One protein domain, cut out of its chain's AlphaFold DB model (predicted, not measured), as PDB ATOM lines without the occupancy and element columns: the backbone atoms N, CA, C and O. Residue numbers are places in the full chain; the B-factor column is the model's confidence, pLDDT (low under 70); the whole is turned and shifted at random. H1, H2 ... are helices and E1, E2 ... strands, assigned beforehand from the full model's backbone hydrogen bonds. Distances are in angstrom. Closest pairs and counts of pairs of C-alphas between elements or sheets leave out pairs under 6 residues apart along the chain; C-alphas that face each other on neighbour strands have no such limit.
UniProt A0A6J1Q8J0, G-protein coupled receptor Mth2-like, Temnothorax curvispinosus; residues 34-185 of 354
ATOM      1  N   ASP A  34      -7.576 -33.322 -32.489       30.23
ATOM      2  CA  ASP A  34      -8.945 -33.395 -33.035       30.23
ATOM      3  C   ASP A  34      -9.384 -32.112 -33.774       30.23
ATOM      4  O   ASP A  34     -10.236 -32.149 -34.656       30.23
ATOM      5  N   VAL A  35      -8.770 -30.961 -33.465       40.19
ATOM      6  CA  VAL A  35      -9.125 -29.658 -34.068       40.19
ATOM      7  C   VAL A  35      -8.555 -29.492 -35.483       40.19
ATOM      8  O   VAL A  35      -9.107 -28.741 -36.286       40.19
ATOM      9  N   ILE A  36      -7.455 -30.178 -35.815       35.56
ATOM     10  CA  ILE A  36      -6.805 -30.058 -37.132       35.56
ATOM     11  C   ILE A  36      -7.680 -30.685 -38.224       35.56
ATOM     12  O   ILE A  36      -7.792 -30.124 -39.314       35.56
ATOM     13  N   GLU A  37      -8.331 -31.807 -37.915       32.91
ATOM     14  CA  GLU A  37      -9.193 -32.534 -38.850       32.91
ATOM     15  C   GLU A  37     -10.556 -31.840 -39.036       32.91
ATOM     16  O   GLU A  37     -11.109 -31.836 -40.134       32.91
ATOM     17  N   ASP A  38     -11.050 -31.146 -38.007       43.09
ATOM     18  CA  ASP A  38     -12.297 -30.375 -38.086       43.09
ATOM     19  C   ASP A  38     -12.106 -29.028 -38.823       43.09
ATOM     20  O   ASP A  38     -12.952 -28.605 -39.612       43.09
ATOM     21  N   ARG A  39     -10.942 -28.367 -38.663       42.84
ATOM     22  CA  ARG A  39     -10.635 -27.076 -39.320       42.84
ATOM     23  C   ARG A  39     -10.426 -27.224 -40.829       42.84
ATOM     24  O   ARG A  39     -10.865 -26.350 -41.575       42.84
ATOM     25  N   SER A  40      -9.788 -28.297 -41.299       43.53
ATOM     26  CA  SER A  40      -9.603 -28.551 -42.739       43.53
ATOM     27  C   SER A  40     -10.934 -28.860 -43.434       43.53
ATOM     28  O   SER A  40     -11.218 -28.282 -44.487       43.53
ATOM     29  N   ASN A  41     -11.788 -29.668 -42.800       39.28
ATOM     30  CA  ASN A  41     -13.119 -30.020 -43.298       39.28
ATOM     31  C   ASN A  41     -14.071 -28.813 -43.309       39.28
ATOM     32  O   ASN A  41     -14.734 -28.568 -44.319       39.28
ATOM     33  N   LEU A  42     -14.061 -27.989 -42.251       47.06
ATOM     34  CA  LEU A  42     -14.839 -26.748 -42.180       47.06
ATOM     35  C   LEU A  42     -14.390 -25.725 -43.236       47.06
ATOM     36  O   LEU A  42     -15.218 -25.042 -43.841       47.06
ATOM     37  N   THR A  43     -13.082 -25.632 -43.494       46.66
ATOM     38  CA  THR A  43     -12.530 -24.735 -44.524       46.66
ATOM     39  C   THR A  43     -12.948 -25.187 -45.927       46.66
ATOM     40  O   THR A  43     -13.326 -24.344 -46.741       46.66
ATOM     41  N   PHE A  44     -12.965 -26.497 -46.200       49.19
ATOM     42  CA  PHE A  44     -13.403 -27.060 -47.485       49.19
ATOM     43  C   PHE A  44     -14.921 -26.926 -47.711       49.19
ATOM     44  O   PHE A  44     -15.345 -26.545 -48.805       49.19
ATOM     45  N   GLU A  45     -15.747 -27.174 -46.689       50.34
ATOM     46  CA  GLU A  45     -17.204 -26.987 -46.772       50.34
ATOM     47  C   GLU A  45     -17.598 -25.516 -46.954       50.34
ATOM     48  O   GLU A  45     -18.491 -25.205 -47.749       50.34
ATOM     49  N   LEU A  46     -16.931 -24.592 -46.251       50.09
ATOM     50  CA  LEU A  46     -17.193 -23.158 -46.384       50.09
ATOM     51  C   LEU A  46     -16.709 -22.623 -47.732       50.09
ATOM     52  O   LEU A  46     -17.472 -21.917 -48.390       50.09
ATOM     53  N   LEU A  47     -15.520 -23.019 -48.205       45.28
ATOM     54  CA  LEU A  47     -15.079 -22.733 -49.578       45.28
ATOM     55  C   LEU A  47     -16.104 -23.234 -50.608       45.28
ATOM     56  O   LEU A  47     -16.430 -22.508 -51.545       45.28
ATOM     57  N   GLY A  48     -16.683 -24.421 -50.397       44.38
ATOM     58  CA  GLY A  48     -17.746 -24.975 -51.241       44.38
ATOM     59  C   GLY A  48     -19.064 -24.186 -51.213       44.38
ATOM     60  O   GLY A  48     -19.745 -24.103 -52.238       44.38
ATOM     61  N   LYS A  49     -19.425 -23.572 -50.077       44.56
ATOM     62  CA  LYS A  49     -20.603 -22.687 -49.967       44.56
ATOM     63  C   LYS A  49     -20.363 -21.314 -50.603       44.56
ATOM     64  O   LYS A  49     -21.269 -20.799 -51.249       44.56
ATOM     65  N   PHE A  50     -19.155 -20.761 -50.496       40.75
ATOM     66  CA  PHE A  50     -18.796 -19.472 -51.102       40.75
ATOM     67  C   PHE A  50     -18.550 -19.541 -52.615       40.75
ATOM     68  O   PHE A  50     -18.895 -18.597 -53.326       40.75
ATOM     69  N   TYR A  51     -18.023 -20.656 -53.135       38.75
ATOM     70  CA  TYR A  51     -17.802 -20.841 -54.579       38.75
ATOM     71  C   TYR A  51     -19.107 -20.788 -55.394       38.75
ATOM     72  O   TYR A  51     -19.086 -20.544 -56.597       38.75
ATOM     73  N   LYS A  52     -20.259 -20.991 -54.741       39.50
ATOM     74  CA  LYS A  52     -21.576 -20.885 -55.375       39.50
ATOM     75  C   LYS A  52     -22.124 -19.458 -55.477       39.50
ATOM     76  O   LYS A  52     -23.062 -19.288 -56.248       39.50
ATOM     77  N   ASP A  53     -21.568 -18.470 -54.766       44.75
ATOM     78  CA  ASP A  53     -22.232 -17.162 -54.592       44.75
ATOM     79  C   ASP A  53     -21.431 -15.924 -55.048       44.75
ATOM     80  O   ASP A  53     -22.005 -14.846 -55.158       44.75
ATOM     81  N   ASP A  54     -20.140 -16.031 -55.391       41.75
ATOM     82  CA  ASP A  54     -19.400 -14.898 -55.975       41.75
ATOM     83  C   ASP A  54     -18.289 -15.359 -56.930       41.75
ATOM     84  O   ASP A  54     -17.334 -16.032 -56.543       41.75
ATOM     85  N   ASN A  55     -18.357 -14.918 -58.190       41.88
ATOM     86  CA  ASN A  55     -17.389 -15.212 -59.259       41.88
ATOM     87  C   ASN A  55     -16.033 -14.473 -59.093       41.88
ATOM     88  O   ASN A  55     -15.378 -14.127 -60.077       41.88
ATOM     89  N   LYS A  56     -15.633 -14.146 -57.856       47.47
ATOM     90  CA  LYS A  56     -14.364 -13.478 -57.524       47.47
ATOM     91  C   LYS A  56     -14.124 -13.495 -56.010       47.47
ATOM     92  O   LYS A  56     -14.437 -12.537 -55.312       47.47
ATOM     93  N   THR A  57     -13.536 -14.561 -55.482       55.19
ATOM     94  CA  THR A  57     -12.923 -14.516 -54.145       55.19
ATOM     95  C   THR A  57     -11.416 -14.711 -54.279       55.19
ATOM     96  O   THR A  57     -10.951 -15.723 -54.789       55.19
ATOM     97  N   ASN A  58     -10.645 -13.710 -53.842       65.88
ATOM     98  CA  ASN A  58      -9.175 -13.701 -53.849       65.88
ATOM     99  C   ASN A  58      -8.589 -14.541 -52.691       65.88
ATOM    100  O   ASN A  58      -7.560 -14.168 -52.129       65.88
ATOM    101  N   VAL A  59      -9.265 -15.619 -52.273       72.81
ATOM    102  CA  VAL A  59      -8.775 -16.489 -51.195       72.81
ATOM    103  C   VAL A  59      -8.012 -17.646 -51.802       72.81
ATOM    104  O   VAL A  59      -8.562 -18.400 -52.602       72.81
ATOM    105  N   VAL A  60      -6.758 -17.793 -51.402       77.31
ATOM    106  CA  VAL A  60      -5.877 -18.858 -51.876       77.31
ATOM    107  C   VAL A  60      -5.409 -19.726 -50.702       77.31
ATOM    108  O   VAL A  60      -5.257 -19.227 -49.577       77.31
ATOM    109  N   PRO A  61      -5.183 -21.035 -50.925       73.19
ATOM    110  CA  PRO A  61      -4.524 -21.891 -49.946       73.19
ATOM    111  C   PRO A  61      -3.174 -21.302 -49.527       73.19
ATOM    112  O   PRO A  61      -2.481 -20.705 -50.348       73.19
ATOM    113  N   TYR A  62      -2.788 -21.505 -48.268       69.50
ATOM    114  CA  TYR A  62      -1.538 -20.969 -47.713       69.50
ATOM    115  C   TYR A  62      -0.298 -21.371 -48.534       69.50
ATOM    116  O   TYR A  62       0.598 -20.563 -48.739       69.50
ATOM    117  N   GLU A  63      -0.296 -22.579 -49.097       69.81
ATOM    118  CA  GLU A  63       0.775 -23.106 -49.960       69.81
ATOM    119  C   GLU A  63       0.989 -22.285 -51.245       69.81
ATOM    120  O   GLU A  63       2.084 -22.256 -51.793       69.81
ATOM    121  N   MET A  64      -0.037 -21.575 -51.727       67.50
ATOM    122  CA  MET A  64       0.072 -20.717 -52.916       67.50
ATOM    123  C   MET A  64       0.647 -19.326 -52.603       67.50
ATOM    124  O   MET A  64       0.967 -18.581 -53.527       67.50
ATOM    125  N   CYS A  65       0.799 -18.985 -51.320       73.56
ATOM    126  CA  CYS A  65       1.305 -17.696 -50.851       73.56
ATOM    127  C   CYS A  65       2.835 -17.639 -50.717       73.56
ATOM    128  O   CYS A  65       3.368 -16.622 -50.287       73.56
ATOM    129  N   GLU A  66       3.569 -18.690 -51.098       62.34
ATOM    130  CA  GLU A  66       5.041 -18.665 -51.075       62.34
ATOM    131  C   GLU A  66       5.644 -17.658 -52.072       62.34
ATOM    132  O   GLU A  66       6.750 -17.170 -51.855       62.34
ATOM    133  N   ASN A  67       4.924 -17.322 -53.151       65.81
ATOM    134  CA  ASN A  67       5.446 -16.495 -54.248       65.81
ATOM    135  C   ASN A  67       4.783 -15.104 -54.356       65.81
ATOM    136  O   ASN A  67       5.139 -14.312 -55.231       65.81
ATOM    137  N   SER A  68       3.805 -14.802 -53.496       73.75
ATOM    138  CA  SER A  68       3.054 -13.539 -53.468       73.75
ATOM    139  C   SER A  68       2.730 -13.123 -52.033       73.75
ATOM    140  O   SER A  68       2.511 -13.953 -51.158       73.75
ATOM    141  N   THR A  69       2.671 -11.816 -51.769       78.88
ATOM    142  CA  THR A  69       2.268 -11.307 -50.452       78.88
ATOM    143  C   THR A  69       0.784 -11.590 -50.209       78.88
ATOM    144  O   THR A  69      -0.083 -10.920 -50.778       78.88
ATOM    145  N   CYS A  70       0.494 -12.562 -49.348       86.75
ATOM    146  CA  CYS A  70      -0.852 -12.841 -48.861       86.75
ATOM    147  C   CYS A  70      -1.075 -12.266 -47.466       86.75
ATOM    148  O   CYS A  70      -0.170 -12.254 -46.633       86.75
ATOM    149  N   ILE A  71      -2.310 -11.854 -47.196       89.69
ATOM    150  CA  ILE A  71      -2.724 -11.384 -45.876       89.69
ATOM    151  C   ILE A  71      -3.514 -12.501 -45.183       89.69
ATOM    152  O   ILE A  71      -4.532 -12.952 -45.725       89.69
ATOM    153  N   PRO A  72      -3.072 -12.974 -44.008       90.06
ATOM    154  CA  PRO A  72      -3.742 -14.060 -43.312       90.06
ATOM    155  C   PRO A  72      -5.007 -13.603 -42.575       90.06
ATOM    156  O   PRO A  72      -5.073 -12.541 -41.952       90.06
ATOM    157  N   LEU A  73      -6.016 -14.465 -42.610       89.44
ATOM    158  CA  LEU A  73      -7.242 -14.406 -41.830       89.44
ATOM    159  C   LEU A  73      -7.171 -15.482 -40.739       89.44
ATOM    160  O   LEU A  73      -6.896 -16.645 -41.045       89.44
ATOM    161  N   CYS A  74      -7.468 -15.122 -39.488       86.88
ATOM    162  CA  CYS A  74      -7.429 -16.084 -38.376       86.88
ATOM    163  C   CYS A  74      -8.561 -17.131 -38.486       86.88
ATOM    164  O   CYS A  74      -8.419 -18.289 -38.081       86.88
ATOM    165  N   CYS A  75      -9.693 -16.715 -39.064       85.88
ATOM    166  CA  CYS A  75     -10.848 -17.549 -39.381       85.88
ATOM    167  C   CYS A  75     -11.204 -17.423 -40.871       85.88
ATOM    168  O   CYS A  75     -10.814 -16.445 -41.511       85.88
ATOM    169  N   PRO A  76     -11.970 -18.376 -41.431       83.12
ATOM    170  CA  PRO A  76     -12.475 -18.265 -42.796       83.12
ATOM    171  C   PRO A  76     -13.249 -16.960 -43.041       83.12
ATOM    172  O   PRO A  76     -13.769 -16.335 -42.115       83.12
ATOM    173  N   LEU A  77     -13.342 -16.545 -44.307       82.75
ATOM    174  CA  LEU A  77     -14.061 -15.326 -44.686       82.75
ATOM    175  C   LEU A  77     -15.493 -15.304 -44.139       82.75
ATOM    176  O   LEU A  77     -16.200 -16.307 -44.177       82.75
ATOM    177  N   GLY A  78     -15.912 -14.140 -43.641       76.31
ATOM    178  CA  GLY A  78     -17.243 -13.927 -43.073       76.31
ATOM    179  C   GLY A  78     -17.538 -14.692 -41.779       76.31
ATOM    180  O   GLY A  78     -18.638 -14.554 -41.250       76.31
ATOM    181  N   VAL A  79     -16.589 -15.468 -41.247       82.94
ATOM    182  CA  VAL A  79     -16.732 -16.193 -39.982       82.94
ATOM    183  C   VAL A  79     -16.241 -15.327 -38.829       82.94
ATOM    184  O   VAL A  79     -15.161 -14.736 -38.886       82.94
ATOM    185  N   ARG A  80     -17.030 -15.281 -37.755       83.31
ATOM    186  CA  ARG A  80     -16.681 -14.564 -36.527       83.31
ATOM    187  C   ARG A  80     -16.004 -15.478 -35.514       83.31
ATOM    188  O   ARG A  80     -16.241 -16.683 -35.493       83.31
ATOM    189  N   THR A  81     -15.226 -14.883 -34.623       82.25
ATOM    190  CA  THR A  81     -14.613 -15.574 -33.487       82.25
ATOM    191  C   THR A  81     -15.416 -15.310 -32.222       82.25
ATOM    192  O   THR A  81     -15.688 -14.160 -31.873       82.25
ATOM    193  N   ILE A  82     -15.799 -16.376 -31.523       79.38
ATOM    194  CA  ILE A  82     -16.464 -16.325 -30.217       79.38
ATOM    195  C   ILE A  82     -15.659 -17.215 -29.271       79.38
ATOM    196  O   ILE A  82     -15.532 -18.406 -29.526       79.38
ATOM    197  N   LYS A  83     -15.127 -16.649 -28.176       73.12
ATOM    198  CA  LYS A  83     -14.286 -17.380 -27.200       73.12
ATOM    199  C   LYS A  83     -13.152 -18.178 -27.876       73.12
ATOM    200  O   LYS A  83     -13.015 -19.373 -27.639       73.12
ATOM    201  N   ASP A  84     -12.399 -17.517 -28.756       72.69
ATOM    202  CA  ASP A  84     -11.265 -18.086 -29.507       72.69
ATOM    203  C   ASP A  84     -11.612 -19.249 -30.456       72.69
ATOM    204  O   ASP A  84     -10.727 -19.944 -30.955       72.69
ATOM    205  N   GLN A  85     -12.899 -19.454 -30.754       79.06
ATOM    206  CA  GLN A  85     -13.369 -20.427 -31.739       79.06
ATOM    207  C   GLN A  85     -14.046 -19.729 -32.920       79.06
ATOM    208  O   GLN A  85     -14.849 -18.810 -32.743       79.06
ATOM    209  N   CYS A  86     -13.737 -20.184 -34.137       81.81
ATOM    210  CA  CYS A  86     -14.379 -19.708 -35.359       81.81
ATOM    211  C   CYS A  86     -15.795 -20.300 -35.461       81.81
ATOM    212  O   CYS A  86     -15.952 -21.510 -35.606       81.81
ATOM    213  N   VAL A  87     -16.826 -19.455 -35.410       81.25
ATOM    214  CA  VAL A  87     -18.236 -19.870 -35.440       81.25
ATOM    215  C   VAL A  87     -18.900 -19.359 -36.719       81.25
ATOM    216  O   VAL A  87     -19.073 -18.155 -36.907       81.25
ATOM    217  N   ALA A  88     -19.289 -20.282 -37.604       74.12
ATOM    218  CA  ALA A  88     -19.835 -19.991 -38.938       74.12
ATOM    219  C   ALA A  88     -21.356 -19.724 -38.968       74.12
ATOM    220  O   ALA A  88     -21.984 -19.821 -40.019       74.12
ATOM    221  N   GLU A  89     -21.963 -19.409 -37.820       63.00
ATOM    222  CA  GLU A  89     -23.423 -19.349 -37.647       63.00
ATOM    223  C   GLU A  89     -24.092 -18.235 -38.472       63.00
ATOM    224  O   GLU A  89     -25.219 -18.405 -38.921       63.00
ATOM    225  N   ASN A  90     -23.384 -17.132 -38.746       64.00
ATOM    226  CA  ASN A  90     -23.838 -16.063 -39.637       64.00
ATOM    227  C   ASN A  90     -22.663 -15.553 -40.470       64.00
ATOM    228  O   ASN A  90     -21.838 -14.783 -39.979       64.00
ATOM    229  N   VAL A  91     -22.584 -15.993 -41.725       67.25
ATOM    230  CA  VAL A  91     -21.564 -15.525 -42.664       67.25
ATOM    231  C   VAL A  91     -21.889 -14.092 -43.088       67.25
ATOM    232  O   VAL A  91     -22.768 -13.857 -43.916       67.25
ATOM    233  N   GLY A  92     -21.201 -13.126 -42.483       72.44
ATOM    234  CA  GLY A  92     -21.380 -11.704 -42.765       72.44
ATOM    235  C   GLY A  92     -20.408 -11.179 -43.821       72.44
ATOM    236  O   GLY A  92     -19.287 -11.668 -43.965       72.44
ATOM    237  N   ARG A  93     -20.809 -10.128 -44.546       79.12
ATOM    238  CA  ARG A  93     -19.874  -9.308 -45.333       79.12
ATOM    239  C   ARG A  93     -19.377  -8.161 -44.463       79.12
ATOM    240  O   ARG A  93     -20.105  -7.198 -44.232       79.12
ATOM    241  N   TYR A  94     -18.135  -8.266 -44.005       84.56
ATOM    242  CA  TYR A  94     -17.514  -7.281 -43.125       84.56
ATOM    243  C   TYR A  94     -16.528  -6.388 -43.893       84.56
ATOM    244  O   TYR A  94     -15.808  -6.876 -44.765       84.56
ATOM    245  N   PRO A  95     -16.469  -5.076 -43.605       86.75
ATOM    246  CA  PRO A  95     -15.513  -4.177 -44.231       86.75
ATOM    247  C   PRO A  95     -14.075  -4.486 -43.788       86.75
ATOM    248  O   PRO A  95     -13.795  -4.631 -42.597       86.75
ATOM    249  N   PHE A  96     -13.168  -4.530 -44.766       88.56
ATOM    250  CA  PHE A  96     -11.726  -4.649 -44.561       88.56
ATOM    251  C   PHE A  96     -11.063  -3.296 -44.257       88.56
ATOM    252  O   PHE A  96     -11.554  -2.259 -44.728       88.56
ATOM    253  N   PRO A  97      -9.936  -3.296 -43.520       89.06
ATOM    254  CA  PRO A  97      -9.141  -2.096 -43.293       89.06
ATOM    255  C   PRO A  97      -8.547  -1.546 -44.600       89.06
ATOM    256  O   PRO A  97      -8.393  -2.254 -45.599       89.06
ATOM    257  N   GLY A  98      -8.246  -0.246 -44.594       88.50
ATOM    258  CA  GLY A  98      -7.640   0.455 -45.724       88.50
ATOM    259  C   GLY A  98      -6.124   0.271 -45.786       88.50
ATOM    260  O   GLY A  98      -5.466   0.166 -44.754       88.50
ATOM    261  N   VAL A  99      -5.575   0.272 -47.001       89.25
ATOM    262  CA  VAL A  99      -4.138   0.144 -47.280       89.25
ATOM    263  C   VAL A  99      -3.561   1.493 -47.704       89.25
ATOM    264  O   VAL A  99      -4.143   2.209 -48.524       89.25
ATOM    265  N   TYR A 100      -2.386   1.817 -47.180       87.31
ATOM    266  CA  TYR A 100      -1.663   3.062 -47.401       87.31
ATOM    267  C   TYR A 100      -0.391   2.833 -48.224       87.31
ATOM    268  O   TYR A 100       0.213   1.761 -48.205       87.31
ATOM    269  N   LYS A 101       0.031   3.871 -48.954       82.75
ATOM    270  CA  LYS A 101       1.227   3.835 -49.820       82.75
ATOM    271  C   LYS A 101       2.499   3.666 -49.001       82.75
ATOM    272  O   LYS A 101       3.384   2.913 -49.391       82.75
ATOM    273  N   GLN A 102       2.585   4.410 -47.903       83.44
ATOM    274  CA  GLN A 102       3.761   4.487 -47.051       83.44
ATOM    275  C   GLN A 102       3.369   4.923 -45.635       83.44
ATOM    276  O   GLN A 102       2.335   5.562 -45.436       83.44
ATOM    277  N   ALA A 103       4.232   4.624 -44.664       79.94
ATOM    278  CA  ALA A 103       4.146   5.100 -43.287       79.94
ATOM    279  C   ALA A 103       4.553   6.587 -43.172       79.94
ATOM    280  O   ALA A 103       5.583   6.923 -42.590       79.94
ATOM    281  N   THR A 104       3.775   7.491 -43.774       78.88
ATOM    282  CA  THR A 104       3.988   8.947 -43.692       78.88
ATOM    283  C   THR A 104       2.705   9.672 -43.301       78.88
ATOM    284  O   THR A 104       1.610   9.261 -43.686       78.88
ATOM    285  N   ASN A 105       2.840  10.798 -42.592       73.94
ATOM    286  CA  ASN A 105       1.700  11.652 -42.228       73.94
ATOM    287  C   ASN A 105       0.929  12.127 -43.473       73.94
ATOM    288  O   ASN A 105      -0.295  12.154 -43.469       73.94
ATOM    289  N   GLU A 106       1.631  12.390 -44.581       75.94
ATOM    290  CA  GLU A 106       1.004  12.727 -45.866       75.94
ATOM    291  C   GLU A 106       0.109  11.609 -46.414       75.94
ATOM    292  O   GLU A 106      -0.909  11.885 -47.048       75.94
ATOM    293  N   SER A 107       0.486  10.341 -46.208       76.19
ATOM    294  CA  SER A 107      -0.329   9.198 -46.637       76.19
ATOM    295  C   SER A 107      -1.583   9.059 -45.779       76.19
ATOM    296  O   SER A 107      -2.621   8.647 -46.291       76.19
ATOM    297  N   LEU A 108      -1.507   9.437 -44.499       75.44
ATOM    298  CA  LEU A 108      -2.664   9.476 -43.608       75.44
ATOM    299  C   LEU A 108      -3.668  10.554 -44.048       75.44
ATOM    300  O   LEU A 108      -4.863  10.274 -44.108       75.44
ATOM    301  N   GLU A 109      -3.188  11.741 -44.436       76.12
ATOM    302  CA  GLU A 109      -4.030  12.836 -44.950       76.12
ATOM    303  C   GLU A 109      -4.662  12.520 -46.312       76.12
ATOM    304  O   GLU A 109      -5.821  12.855 -46.557       76.12
ATOM    305  N   ARG A 110      -3.922  11.848 -47.204       78.69
ATOM    306  CA  ARG A 110      -4.427  11.442 -48.527       78.69
ATOM    307  C   ARG A 110      -5.477  10.330 -48.459       78.69
ATOM    308  O   ARG A 110      -6.202  10.132 -49.432       78.69
ATOM    309  N   GLY A 111      -5.551   9.621 -47.333       79.62
ATOM    310  CA  GLY A 111      -6.436   8.482 -47.132       79.62
ATOM    311  C   GLY A 111      -5.934   7.180 -47.778       79.62
ATOM    312  O   GLY A 111      -4.910   7.156 -48.470       79.62
ATOM    313  N   PRO A 112      -6.641   6.064 -47.534       85.38
ATOM    314  CA  PRO A 112      -6.272   4.754 -48.058       85.38
ATOM    315  C   PRO A 112      -6.479   4.671 -49.578       85.38
ATOM    316  O   PRO A 112      -7.419   5.237 -50.132       85.38
ATOM    317  N   ILE A 113      -5.615   3.918 -50.259       86.44
ATOM    318  CA  ILE A 113      -5.633   3.741 -51.727       86.44
ATOM    319  C   ILE A 113      -6.670   2.701 -52.152       86.44
ATOM    320  O   ILE A 113      -7.160   2.716 -53.278       86.44
ATOM    321  N   GLY A 114      -6.989   1.791 -51.243       87.00
ATOM    322  CA  GLY A 114      -7.954   0.723 -51.422       87.00
ATOM    323  C   GLY A 114      -8.091  -0.062 -50.128       87.00
ATOM    324  O   GLY A 114      -7.474   0.276 -49.113       87.00
ATOM    325  N   LYS A 115      -8.913  -1.105 -50.160       87.50
ATOM    326  CA  LYS A 115      -9.071  -2.036 -49.039       87.50
ATOM    327  C   LYS A 115      -8.178  -3.260 -49.217       87.50
ATOM    328  O   LYS A 115      -7.766  -3.572 -50.334       87.50
ATOM    329  N   VAL A 116      -7.893  -3.953 -48.117       86.62
ATOM    330  CA  VAL A 116      -7.023  -5.141 -48.121       86.62
ATOM    331  C   VAL A 116      -7.503  -6.219 -49.106       86.62
ATOM    332  O   VAL A 116      -6.691  -6.720 -49.875       86.62
ATOM    333  N   ASP A 117      -8.805  -6.505 -49.166       84.12
ATOM    334  CA  ASP A 117      -9.413  -7.513 -50.058       84.12
ATOM    335  C   ASP A 117      -9.299  -7.189 -51.558       84.12
ATOM    336  O   ASP A 117      -9.397  -8.077 -52.411       84.12
ATOM    337  N   GLN A 118      -9.086  -5.914 -51.888       85.12
ATOM    338  CA  GLN A 118      -8.970  -5.429 -53.264       85.12
ATOM    339  C   GLN A 118      -7.530  -5.463 -53.774       85.12
ATOM    340  O   GLN A 118      -7.313  -5.558 -54.982       85.12
ATOM    341  N   ILE A 119      -6.559  -5.334 -52.866       83.12
ATOM    342  CA  ILE A 119      -5.136  -5.183 -53.193       83.12
ATOM    343  C   ILE A 119      -4.388  -6.504 -53.006       83.12
ATOM    344  O   ILE A 119      -3.533  -6.834 -53.826       83.12
ATOM    345  N   PHE A 120      -4.711  -7.256 -51.956       85.12
ATOM    346  CA  PHE A 120      -3.992  -8.469 -51.585       85.12
ATOM    347  C   PHE A 120      -4.840  -9.724 -51.767       85.12
ATOM    348  O   PHE A 120      -6.068  -9.704 -51.661       85.12
ATOM    349  N   GLN A 121      -4.152 -10.841 -51.998       86.06
ATOM    350  CA  GLN A 121      -4.748 -12.160 -51.834       86.06
ATOM    351  C   GLN A 121      -4.869 -12.476 -50.343       86.06
ATOM    352  O   GLN A 121      -4.020 -12.094 -49.536       86.06
ATOM    353  N   LEU A 122      -5.945 -13.163 -49.979       86.50
ATOM    354  CA  LEU A 122      -6.231 -13.546 -48.605       86.50
ATOM    355  C   LEU A 122      -5.947 -15.033 -48.429       86.50
ATOM    356  O   LEU A 122      -6.172 -15.831 -49.338       86.50
ATOM    357  N   THR A 123      -5.499 -15.427 -47.246       85.56
ATOM    358  CA  THR A 123      -5.310 -16.840 -46.910       85.56
ATOM    359  C   THR A 123      -5.851 -17.133 -45.522       85.56
ATOM    360  O   THR A 123      -5.883 -16.245 -44.677       85.56
ATOM    361  N   VAL A 124      -6.319 -18.353 -45.272       84.94
ATOM    362  CA  VAL A 124      -6.827 -18.747 -43.951       84.94
ATOM    363  C   VAL A 124      -5.701 -19.450 -43.205       84.94
ATOM    364  O   VAL A 124      -5.411 -20.618 -43.456       84.94
ATOM    365  N   HIS A 125      -5.052 -18.718 -42.306       85.06
ATOM    366  CA  HIS A 125      -3.953 -19.214 -41.487       85.06
ATOM    367  C   HIS A 125      -3.866 -18.382 -40.207       85.06
ATOM    368  O   HIS A 125      -3.891 -17.156 -40.261       85.06
ATOM    369  N   ASP A 126      -3.765 -19.046 -39.058       84.06
ATOM    370  CA  ASP A 126      -3.636 -18.387 -37.759       84.06
ATOM    371  C   ASP A 126      -2.191 -18.508 -37.251       84.06
ATOM    372  O   ASP A 126      -1.830 -19.545 -36.681       84.06
ATOM    373  N   PRO A 127      -1.355 -17.469 -37.438       83.38
ATOM    374  CA  PRO A 127       0.026 -17.483 -36.969       83.38
ATOM    375  C   PRO A 127       0.141 -17.380 -35.442       83.38
ATOM    376  O   PRO A 127       1.180 -17.726 -34.874       83.38
ATOM    377  N   CYS A 128      -0.907 -16.924 -34.746       82.50
ATOM    378  CA  CYS A 128      -0.850 -16.612 -33.320       82.50
ATOM    379  C   CYS A 128      -1.377 -17.744 -32.425       82.50
ATOM    380  O   CYS A 128      -1.333 -17.615 -31.199       82.50
ATOM    381  N   GLN A 129      -1.806 -18.874 -32.996       77.94
ATOM    382  CA  GLN A 129      -2.493 -19.963 -32.285       77.94
ATOM    383  C   GLN A 129      -1.763 -20.476 -31.026       77.94
ATOM    384  O   GLN A 129      -2.402 -20.870 -30.054       77.94
ATOM    385  N   LYS A 130      -0.422 -20.480 -31.017       72.44
ATOM    386  CA  LYS A 130       0.388 -20.970 -29.879       72.44
ATOM    387  C   LYS A 130       0.754 -19.893 -28.856       72.44
ATOM    388  O   LYS A 130       1.080 -20.220 -27.721       72.44
ATOM    389  N   VAL A 131       0.771 -18.634 -29.275       72.12
ATOM    390  CA  VAL A 131       1.375 -17.516 -28.528       72.12
ATOM    391  C   VAL A 131       0.301 -16.581 -27.965       72.12
ATOM    392  O   VAL A 131       0.554 -15.858 -27.002       72.12
ATOM    393  N   GLY A 132      -0.900 -16.615 -28.544       81.44
ATOM    394  CA  GLY A 132      -1.946 -15.628 -28.322       81.44
ATOM    395  C   GLY A 132      -1.721 -14.365 -29.154       81.44
ATOM    396  O   GLY A 132      -0.646 -14.132 -29.722       81.44
ATOM    397  N   TYR A 133      -2.757 -13.536 -29.220       85.88
ATOM    398  CA  TYR A 133      -2.759 -12.292 -29.978       85.88
ATOM    399  C   TYR A 133      -3.233 -11.116 -29.122       85.88
ATOM    400  O   TYR A 133      -3.979 -11.281 -28.158       85.88
ATOM    401  N   TYR A 134      -2.805  -9.917 -29.503       86.94
ATOM    402  CA  TYR A 134      -3.333  -8.648 -29.024       86.94
ATOM    403  C   TYR A 134      -4.190  -8.026 -30.130       86.94
ATOM    404  O   TYR A 134      -3.752  -7.914 -31.277       86.94
ATOM    405  N   LEU A 135      -5.429  -7.662 -29.798       88.31
ATOM    406  CA  LEU A 135      -6.370  -7.074 -30.747       88.31
ATOM    407  C   LEU A 135      -6.198  -5.554 -30.768       88.31
ATOM    408  O   LEU A 135      -6.488  -4.903 -29.768       88.31
ATOM    409  N   LEU A 136      -5.772  -4.999 -31.902       88.06
ATOM    410  CA  LEU A 136      -5.582  -3.556 -32.050       88.06
ATOM    411  C   LEU A 136      -6.930  -2.841 -32.172       88.06
ATOM    412  O   LEU A 136      -7.709  -3.121 -33.094       88.06
ATOM    413  N   LYS A 137      -7.185  -1.879 -31.280       88.69
ATOM    414  CA  LYS A 137      -8.428  -1.095 -31.258       88.69
ATOM    415  C   LYS A 137      -8.181   0.417 -31.346       88.69
ATOM    416  O   LYS A 137      -8.467   1.135 -30.391       88.69
ATOM    417  N   PRO A 138      -7.781   0.937 -32.519       86.69
ATOM    418  CA  PRO A 138      -7.477   2.360 -32.694       86.69
ATOM    419  C   PRO A 138      -8.659   3.308 -32.417       86.69
ATOM    420  O   PRO A 138      -8.447   4.490 -32.171       86.69
ATOM    421  N   ASP A 139      -9.904   2.814 -32.465       84.25
ATOM    422  CA  ASP A 139     -11.094   3.627 -32.165       84.25
ATOM    423  C   ASP A 139     -11.325   3.834 -30.656       84.25
ATOM    424  O   ASP A 139     -12.029   4.763 -30.269       84.25
ATOM    425  N   GLU A 140     -10.826   2.921 -29.816       86.25
ATOM    426  CA  GLU A 140     -10.955   2.984 -28.350       86.25
ATOM    427  C   GLU A 140      -9.665   3.525 -27.732       86.25
ATOM    428  O   GLU A 140      -9.709   4.405 -26.875       86.25
ATOM    429  N   GLU A 141      -8.529   3.016 -28.210       85.06
ATOM    430  CA  GLU A 141      -7.205   3.290 -27.684       85.06
ATOM    431  C   GLU A 141      -6.346   3.926 -28.793       85.06
ATOM    432  O   GLU A 141      -5.965   3.244 -29.748       85.06
ATOM    433  N   PRO A 142      -6.016   5.229 -28.710       84.00
ATOM    434  CA  PRO A 142      -5.228   5.900 -29.746       84.00
ATOM    435  C   PRO A 142      -3.806   5.325 -29.869       84.00
ATOM    436  O   PRO A 142      -3.190   5.424 -30.930       84.00
ATOM    437  N   ASP A 143      -3.304   4.692 -28.805       80.81
ATOM    438  CA  ASP A 143      -2.017   3.993 -28.777       80.81
ATOM    439  C   ASP A 143      -1.992   2.733 -29.671       80.81
ATOM    440  O   ASP A 143      -0.908   2.296 -30.064       80.81
ATOM    441  N   ASP A 144      -3.159   2.192 -30.047       85.38
ATOM    442  CA  ASP A 144      -3.312   1.033 -30.942       85.38
ATOM    443  C   ASP A 144      -3.433   1.431 -32.426       85.38
ATOM    444  O   ASP A 144      -3.848   0.631 -33.270       85.38
ATOM    445  N   ALA A 145      -3.091   2.676 -32.774       87.25
ATOM    446  CA  ALA A 145      -3.031   3.119 -34.161       87.25
ATOM    447  C   ALA A 145      -2.117   2.212 -35.003       87.25
ATOM    448  O   ALA A 145      -1.025   1.834 -34.583       87.25
ATOM    449  N   PHE A 146      -2.545   1.893 -36.224       90.00
ATOM    450  CA  PHE A 146      -1.758   1.104 -37.170       90.00
ATOM    451  C   PHE A 146      -2.019   1.542 -38.612       90.00
ATOM    452  O   PHE A 146      -3.059   2.126 -38.925       90.00
ATOM    453  N   MET A 147      -1.079   1.234 -39.505       89.19
ATOM    454  CA  MET A 147      -1.219   1.465 -40.945       89.19
ATOM    455  C   MET A 147      -0.841   0.200 -41.719       89.19
ATOM    456  O   MET A 147       0.276  -0.293 -41.587       89.19
ATOM    457  N   PHE A 148      -1.752  -0.304 -42.555       91.19
ATOM    458  CA  PHE A 148      -1.437  -1.361 -43.521       91.19
ATOM    459  C   PHE A 148      -0.676  -0.782 -44.709       91.19
ATOM    460  O   PHE A 148      -1.118   0.209 -45.294       91.19
ATOM    461  N   LEU A 149       0.431  -1.410 -45.090       90.38
ATOM    462  CA  LEU A 149       1.296  -0.952 -46.176       90.38
ATOM    463  C   LEU A 149       1.204  -1.855 -47.413       90.38
ATOM    464  O   LEU A 149       0.767  -3.001 -47.343       90.38
ATOM    465  N   LEU A 150       1.642  -1.337 -48.568       87.12
ATOM    466  CA  LEU A 150       1.613  -2.047 -49.860       87.12
ATOM    467  C   LEU A 150       2.516  -3.290 -49.926       87.12
ATOM    468  O   LEU A 150       2.309  -4.147 -50.778       87.12
ATOM    469  N   ASN A 151       3.504  -3.396 -49.043       86.38
ATOM    470  CA  ASN A 151       4.339  -4.590 -48.889       86.38
ATOM    471  C   ASN A 151       3.673  -5.675 -48.017       86.38
ATOM    472  O   ASN A 151       4.289  -6.706 -47.771       86.38
ATOM    473  N   GLY A 152       2.451  -5.436 -47.526       85.69
ATOM    474  CA  GLY A 152       1.721  -6.330 -46.628       85.69
ATOM    475  C   GLY A 152       2.171  -6.267 -45.169       85.69
ATOM    476  O   GLY A 152       1.619  -6.997 -44.345       85.69
ATOM    477  N   SER A 153       3.131  -5.406 -44.817       90.88
ATOM    478  CA  SER A 153       3.493  -5.189 -43.419       90.88
ATOM    479  C   SER A 153       2.563  -4.174 -42.751       90.88
ATOM    480  O   SER A 153       1.935  -3.318 -43.387       90.88
ATOM    481  N   LEU A 154       2.458  -4.298 -41.437       91.19
ATOM    482  CA  LEU A 154       1.742  -3.389 -40.560       91.19
ATOM    483  C   LEU A 154       2.734  -2.444 -39.901       91.19
ATOM    484  O   LEU A 154       3.646  -2.889 -39.217       91.19
ATOM    485  N   TYR A 155       2.542  -1.144 -40.059       89.44
ATOM    486  CA  TYR A 155       3.311  -0.154 -39.317       89.44
ATOM    487  C   TYR A 155       2.580   0.244 -38.035       89.44
ATOM    488  O   TYR A 155       1.412   0.642 -38.090       89.44
ATOM    489  N   LEU A 156       3.281   0.170 -36.903       88.00
ATOM    490  CA  LEU A 156       2.793   0.567 -35.582       88.00
ATOM    491  C   LEU A 156       3.487   1.870 -35.146       88.00
ATOM    492  O   LEU A 156       4.630   1.829 -34.679       88.00
ATOM    493  N   PRO A 157       2.828   3.045 -35.244       84.81
ATOM    494  CA  PRO A 157       3.447   4.341 -34.954       84.81
ATOM    495  C   PRO A 157       3.980   4.486 -33.524       84.81
ATOM    496  O   PRO A 157       4.958   5.203 -33.317       84.81
ATOM    497  N   ARG A 158       3.366   3.805 -32.547       81.56
ATOM    498  CA  ARG A 158       3.752   3.869 -31.129       81.56
ATOM    499  C   ARG A 158       5.162   3.335 -30.884       81.56
ATOM    500  O   ARG A 158       5.964   3.997 -30.234       81.56
ATOM    501  N   ILE A 159       5.448   2.148 -31.415       78.62
ATOM    502  CA  ILE A 159       6.750   1.481 -31.275       78.62
ATOM    503  C   ILE A 159       7.698   1.789 -32.444       78.62
ATOM    504  O   ILE A 159       8.874   1.458 -32.366       78.62
ATOM    505  N   LYS A 160       7.204   2.473 -33.491       83.38
ATOM    506  CA  LYS A 160       7.928   2.804 -34.733       83.38
ATOM    507  C   LYS A 160       8.511   1.573 -35.425       83.38
ATOM    508  O   LYS A 160       9.606   1.633 -35.980       83.38
ATOM    509  N   ASP A 161       7.755   0.487 -35.398       84.50
ATOM    510  CA  ASP A 161       8.186  -0.807 -35.910       84.50
ATOM    511  C   ASP A 161       7.207  -1.347 -36.958       84.50
ATOM    512  O   ASP A 161       6.064  -0.879 -37.075       84.50
ATOM    513  N   PHE A 162       7.680  -2.320 -37.730       87.31
ATOM    514  CA  PHE A 162       6.929  -2.998 -38.774       87.31
ATOM    515  C   PHE A 162       6.678  -4.451 -38.376       87.31
ATOM    516  O   PHE A 162       7.594  -5.185 -38.024       87.31
ATOM    517  N   VAL A 163       5.426  -4.882 -38.478       87.69
ATOM    518  CA  VAL A 163       5.009  -6.262 -38.240       87.69
ATOM    519  C   VAL A 163       4.748  -6.926 -39.585       87.69
ATOM    520  O   VAL A 163       3.902  -6.474 -40.363       87.69
ATOM    521  N   ASP A 164       5.477  -7.998 -39.869       88.69
ATOM    522  CA  ASP A 164       5.333  -8.758 -41.110       88.69
ATOM    523  C   ASP A 164       4.004  -9.517 -41.186       88.69
ATOM    524  O   ASP A 164       3.401  -9.858 -40.167       88.69
ATOM    525  N   ALA A 165       3.583  -9.855 -42.410       87.38
ATOM    526  CA  ALA A 165       2.345 -10.592 -42.690       87.38
ATOM    527  C   ALA A 165       2.212 -11.916 -41.916       87.38
ATOM    528  O   ALA A 165       1.103 -12.341 -41.626       87.38
ATOM    529  N   ASN A 166       3.324 -12.545 -41.531       86.06
ATOM    530  CA  ASN A 166       3.330 -13.806 -40.783       86.06
ATOM    531  C   ASN A 166       3.145 -13.635 -39.263       86.06
ATOM    532  O   ASN A 166       3.120 -14.630 -38.544       86.06
ATOM    533  N   LEU A 167       3.065 -12.401 -38.756       88.50
ATOM    534  CA  LEU A 167       3.023 -12.087 -37.320       88.50
ATOM    535  C   LEU A 167       1.720 -11.401 -36.889       88.50
ATOM    536  O   LEU A 167       1.602 -10.931 -35.756       88.50
ATOM    537  N   TYR A 168       0.728 -11.357 -37.771       91.06
ATOM    538  CA  TYR A 168      -0.619 -10.896 -37.463       91.06
ATOM    539  C   TYR A 168      -1.634 -11.674 -38.297       91.06
ATOM    540  O   TYR A 168      -1.267 -12.340 -39.256       91.06
ATOM    541  N   CYS A 169      -2.915 -11.575 -37.960       91.62
ATOM    542  CA  CYS A 169      -4.004 -12.009 -38.828       91.62
ATOM    543  C   CYS A 169      -5.238 -11.119 -38.647       91.62
ATOM    544  O   CYS A 169      -5.380 -10.405 -37.652       91.62
ATOM    545  N   LEU A 170      -6.124 -11.118 -39.642       91.50
ATOM    546  CA  LEU A 170      -7.393 -10.398 -39.566       91.50
ATOM    547  C   LEU A 170      -8.472 -11.280 -38.939       91.50
ATOM    548  O   LEU A 170      -8.658 -12.436 -39.332       91.50
ATOM    549  N   ILE A 171      -9.210 -10.711 -37.990       90.06
ATOM    550  CA  ILE A 171     -10.239 -11.402 -37.216       90.06
ATOM    551  C   ILE A 171     -11.510 -10.563 -37.146       90.06
ATOM    552  O   ILE A 171     -11.464  -9.339 -37.096       90.06
ATOM    553  N   VAL A 172     -12.662 -11.225 -37.121       87.69
ATOM    554  CA  VAL A 172     -13.943 -10.585 -36.803       87.69
ATOM    555  C   VAL A 172     -14.342 -11.065 -35.417       87.69
ATOM    556  O   VAL A 172     -14.611 -12.252 -35.241       87.69
ATOM    557  N   SER A 173     -14.327 -10.180 -34.422       83.50
ATOM    558  CA  SER A 173     -14.610 -10.545 -33.028       83.50
ATOM    559  C   SER A 173     -16.015 -10.102 -32.602       83.50
ATOM    560  O   SER A 173     -17.009 -10.802 -32.833       83.50
ATOM    561  N   GLN A 174     -16.120  -8.930 -31.972       76.06
ATOM    562  CA  GLN A 174     -17.391  -8.385 -31.488       76.06
ATOM    563  C   GLN A 174     -18.004  -7.373 -32.452       76.06
ATOM    564  O   GLN A 174     -19.222  -7.222 -32.470       76.06
ATOM    565  N   ARG A 175     -17.171  -6.673 -33.225       75.94
ATOM    566  CA  ARG A 175     -17.613  -5.642 -34.162       75.94
ATOM    567  C   ARG A 175     -17.842  -6.246 -35.543       75.94
ATOM    568  O   ARG A 175     -17.110  -7.137 -35.958       75.94
ATOM    569  N   ASP A 176     -18.797  -5.691 -36.282       84.94
ATOM    570  CA  ASP A 176     -19.082  -6.074 -37.670       84.94
ATOM    571  C   ASP A 176     -18.047  -5.477 -38.650       84.94
ATOM    572  O   ASP A 176     -18.399  -4.835 -39.639       84.94
ATOM    573  N   LYS A 177     -16.752  -5.647 -38.360       87.50
ATOM    574  CA  LYS A 177     -15.618  -5.251 -39.208       87.50
ATOM    575  C   LYS A 177     -14.424  -6.179 -38.991       87.50
ATOM    576  O   LYS A 177     -14.310  -6.787 -37.932       87.50
ATOM    577  N   TYR A 178     -13.523  -6.246 -39.970       88.12
ATOM    578  CA  TYR A 178     -12.240  -6.919 -39.777       88.12
ATOM    579  C   TYR A 178     -11.333  -6.077 -38.880       88.12
ATOM    580  O   TYR A 178     -11.018  -4.925 -39.185       88.12
ATOM    581  N   GLU A 179     -10.926  -6.675 -37.769       90.69
ATOM    582  CA  GLU A 179      -9.986  -6.140 -36.794       90.69
ATOM    583  C   GLU A 179      -8.632  -6.844 -36.948       90.69
ATOM    584  O   GLU A 179      -8.543  -7.966 -37.454       90.69
ATOM    585  N   THR A 180      -7.564  -6.175 -36.523       91.56
ATOM    586  CA  THR A 180      -6.195  -6.669 -36.691       91.56
ATOM    587  C   THR A 180      -5.706  -7.287 -35.388       91.56
ATOM    588  O   THR A 180      -5.601  -6.597 -34.373       91.56
ATOM    589  N   ALA A 181      -5.393  -8.581 -35.416       90.19
ATOM    590  CA  ALA A 181      -4.828  -9.317 -34.292       90.19
ATOM    591  C   ALA A 181      -3.325  -9.529 -34.519       90.19
ATOM    592  O   ALA A 181      -2.934 -10.220 -35.455       90.19
ATOM    593  N   VAL A 182      -2.478  -8.938 -33.676       90.12
ATOM    594  CA  VAL A 182      -1.012  -9.065 -33.757       90.12
ATOM    595  C   VAL A 182      -0.528 -10.107 -32.755       90.12
ATOM    596  O   VAL A 182      -0.963 -10.108 -31.604       90.12
ATOM    597  N   CYS A 183       0.388 -10.989 -33.154       87.81
ATOM    598  CA  CYS A 183       0.916 -12.010 -32.255       87.81
ATOM    599  C   CYS A 183       1.742 -11.377 -31.125       87.81
ATOM    600  O   CYS A 183       2.624 -10.547 -31.361       87.81
ATOM    601  N   ILE A 184       1.515 -11.829 -29.888       80.94
ATOM    602  CA  ILE A 184       2.103 -11.215 -28.683       80.94
ATOM    603  C   ILE A 184       3.644 -11.220 -28.712       80.94
ATOM    604  O   ILE A 184       4.268 -10.292 -28.201       80.94
ATOM    605  N   ASN A 185       4.277 -12.230 -29.322       77.31
ATOM    606  CA  ASN A 185       5.741 -12.323 -29.371       77.31
ATOM    607  C   ASN A 185       6.393 -11.155 -30.128       77.31
ATOM    608  O   ASN A 185       7.436 -10.668 -29.708       77.31
TER     609      ASN A 185
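AT A GLANCE: This is residues 34 to 185 of the 354 residues of the protein "G-protein coupled receptor Mth2-like" of Temnothorax curvispinosus (UniProt A0A6J1Q8J0). Short-stranded sheets form a core between two helices at opposite ends: the sheet E6-E11-E10 and the pair E1 and E5 lie in the middle, the sheet E4-E7-E8-E9 lies toward H3, and the hairpin E2 and E3 lies toward H1. H1, the longest helix, is set off from the other named elements, and residues 51 to 56 stick out. The 152 printed residues hold four named helices and eleven named strands, in the order H1 H2 E1 E2 E3 E4 H3 H4 E5 E6 E7 E8 E9 E10 E11. The class is mixed, helices and strands, with 71 residues in named elements, under half; E4-E7-E8-E9 is mixed and E6-E11-E10 antiparallel. The whole is compact, with a radius of gyration of the C-alphas of 15.3 A and spans of 44 by 32 by 29 A.

HOW THE PARTS SIT: H1, residues 34 to 50, touches no helix. H2, residues 62 to 66, is near E1, residues 70 to 73. E1 is parallel to E5, residues 121 to 124, at 38 degrees, with N 73 and O 123 2.7 A apart. H1 is only just apart from E5, at 8.3 A. E2, residues 80 to 82, and E3, residues 85 to 87, form a hairpin, with N 87 and O 80 2.8 A apart. E4, residues 98 to 100, is parallel to E7, residues 147 to 149, with N 100 and O 148 2.8 A apart. E7, E8, residues 154 to 156, and E9, residues 161 to 163, form a meander, each strand the antiparallel neighbour of the one before; N 147 and O 155 are 2.9 A apart, N 154 and O 163 2.8 A. H3, residues 105 to 110, and H4, residues 116 to 119, only graze this sheet. E11, residues 179 to 183, is antiparallel to E6, residues 133 to 136, with N 134 and O 182 2.8 A apart, and forms a hairpin with E10, residues 168 to 171, with N 169 and O 181 2.8 A apart. The closest C-alphas of E1 and E10, Leu 73 and Leu 170, are 4.6 A apart. Each O i to N i+4 pair is within hydrogen-bond range in H3, 11 of 13 in H1 and 0 of 1 in H2, where 1 of 2 O i to N i+3 pairs is within range; H4, with 4 residues, is too short for any O i to N i+4 pair, and its 1 O i to N i+3 pair is within range.

IN THESE COORDINATES: H1 is 24.8 A long, from C-alpha 34 at (-8.945, -33.395, -33.035). E5 is 10.5 A long. E11 is 13.2 A long, ending with C-alpha 183 at (0.916, -12.010, -32.255).

THE WHOLE: The C-alphas farthest apart, of Asp 34 and Glu 106, are 48.9 A apart. The printed part has no cut, and the link H1 to H2 is long. Mean pLDDT of the printed part is 76.4, with residues 34 to 58 among those under 70.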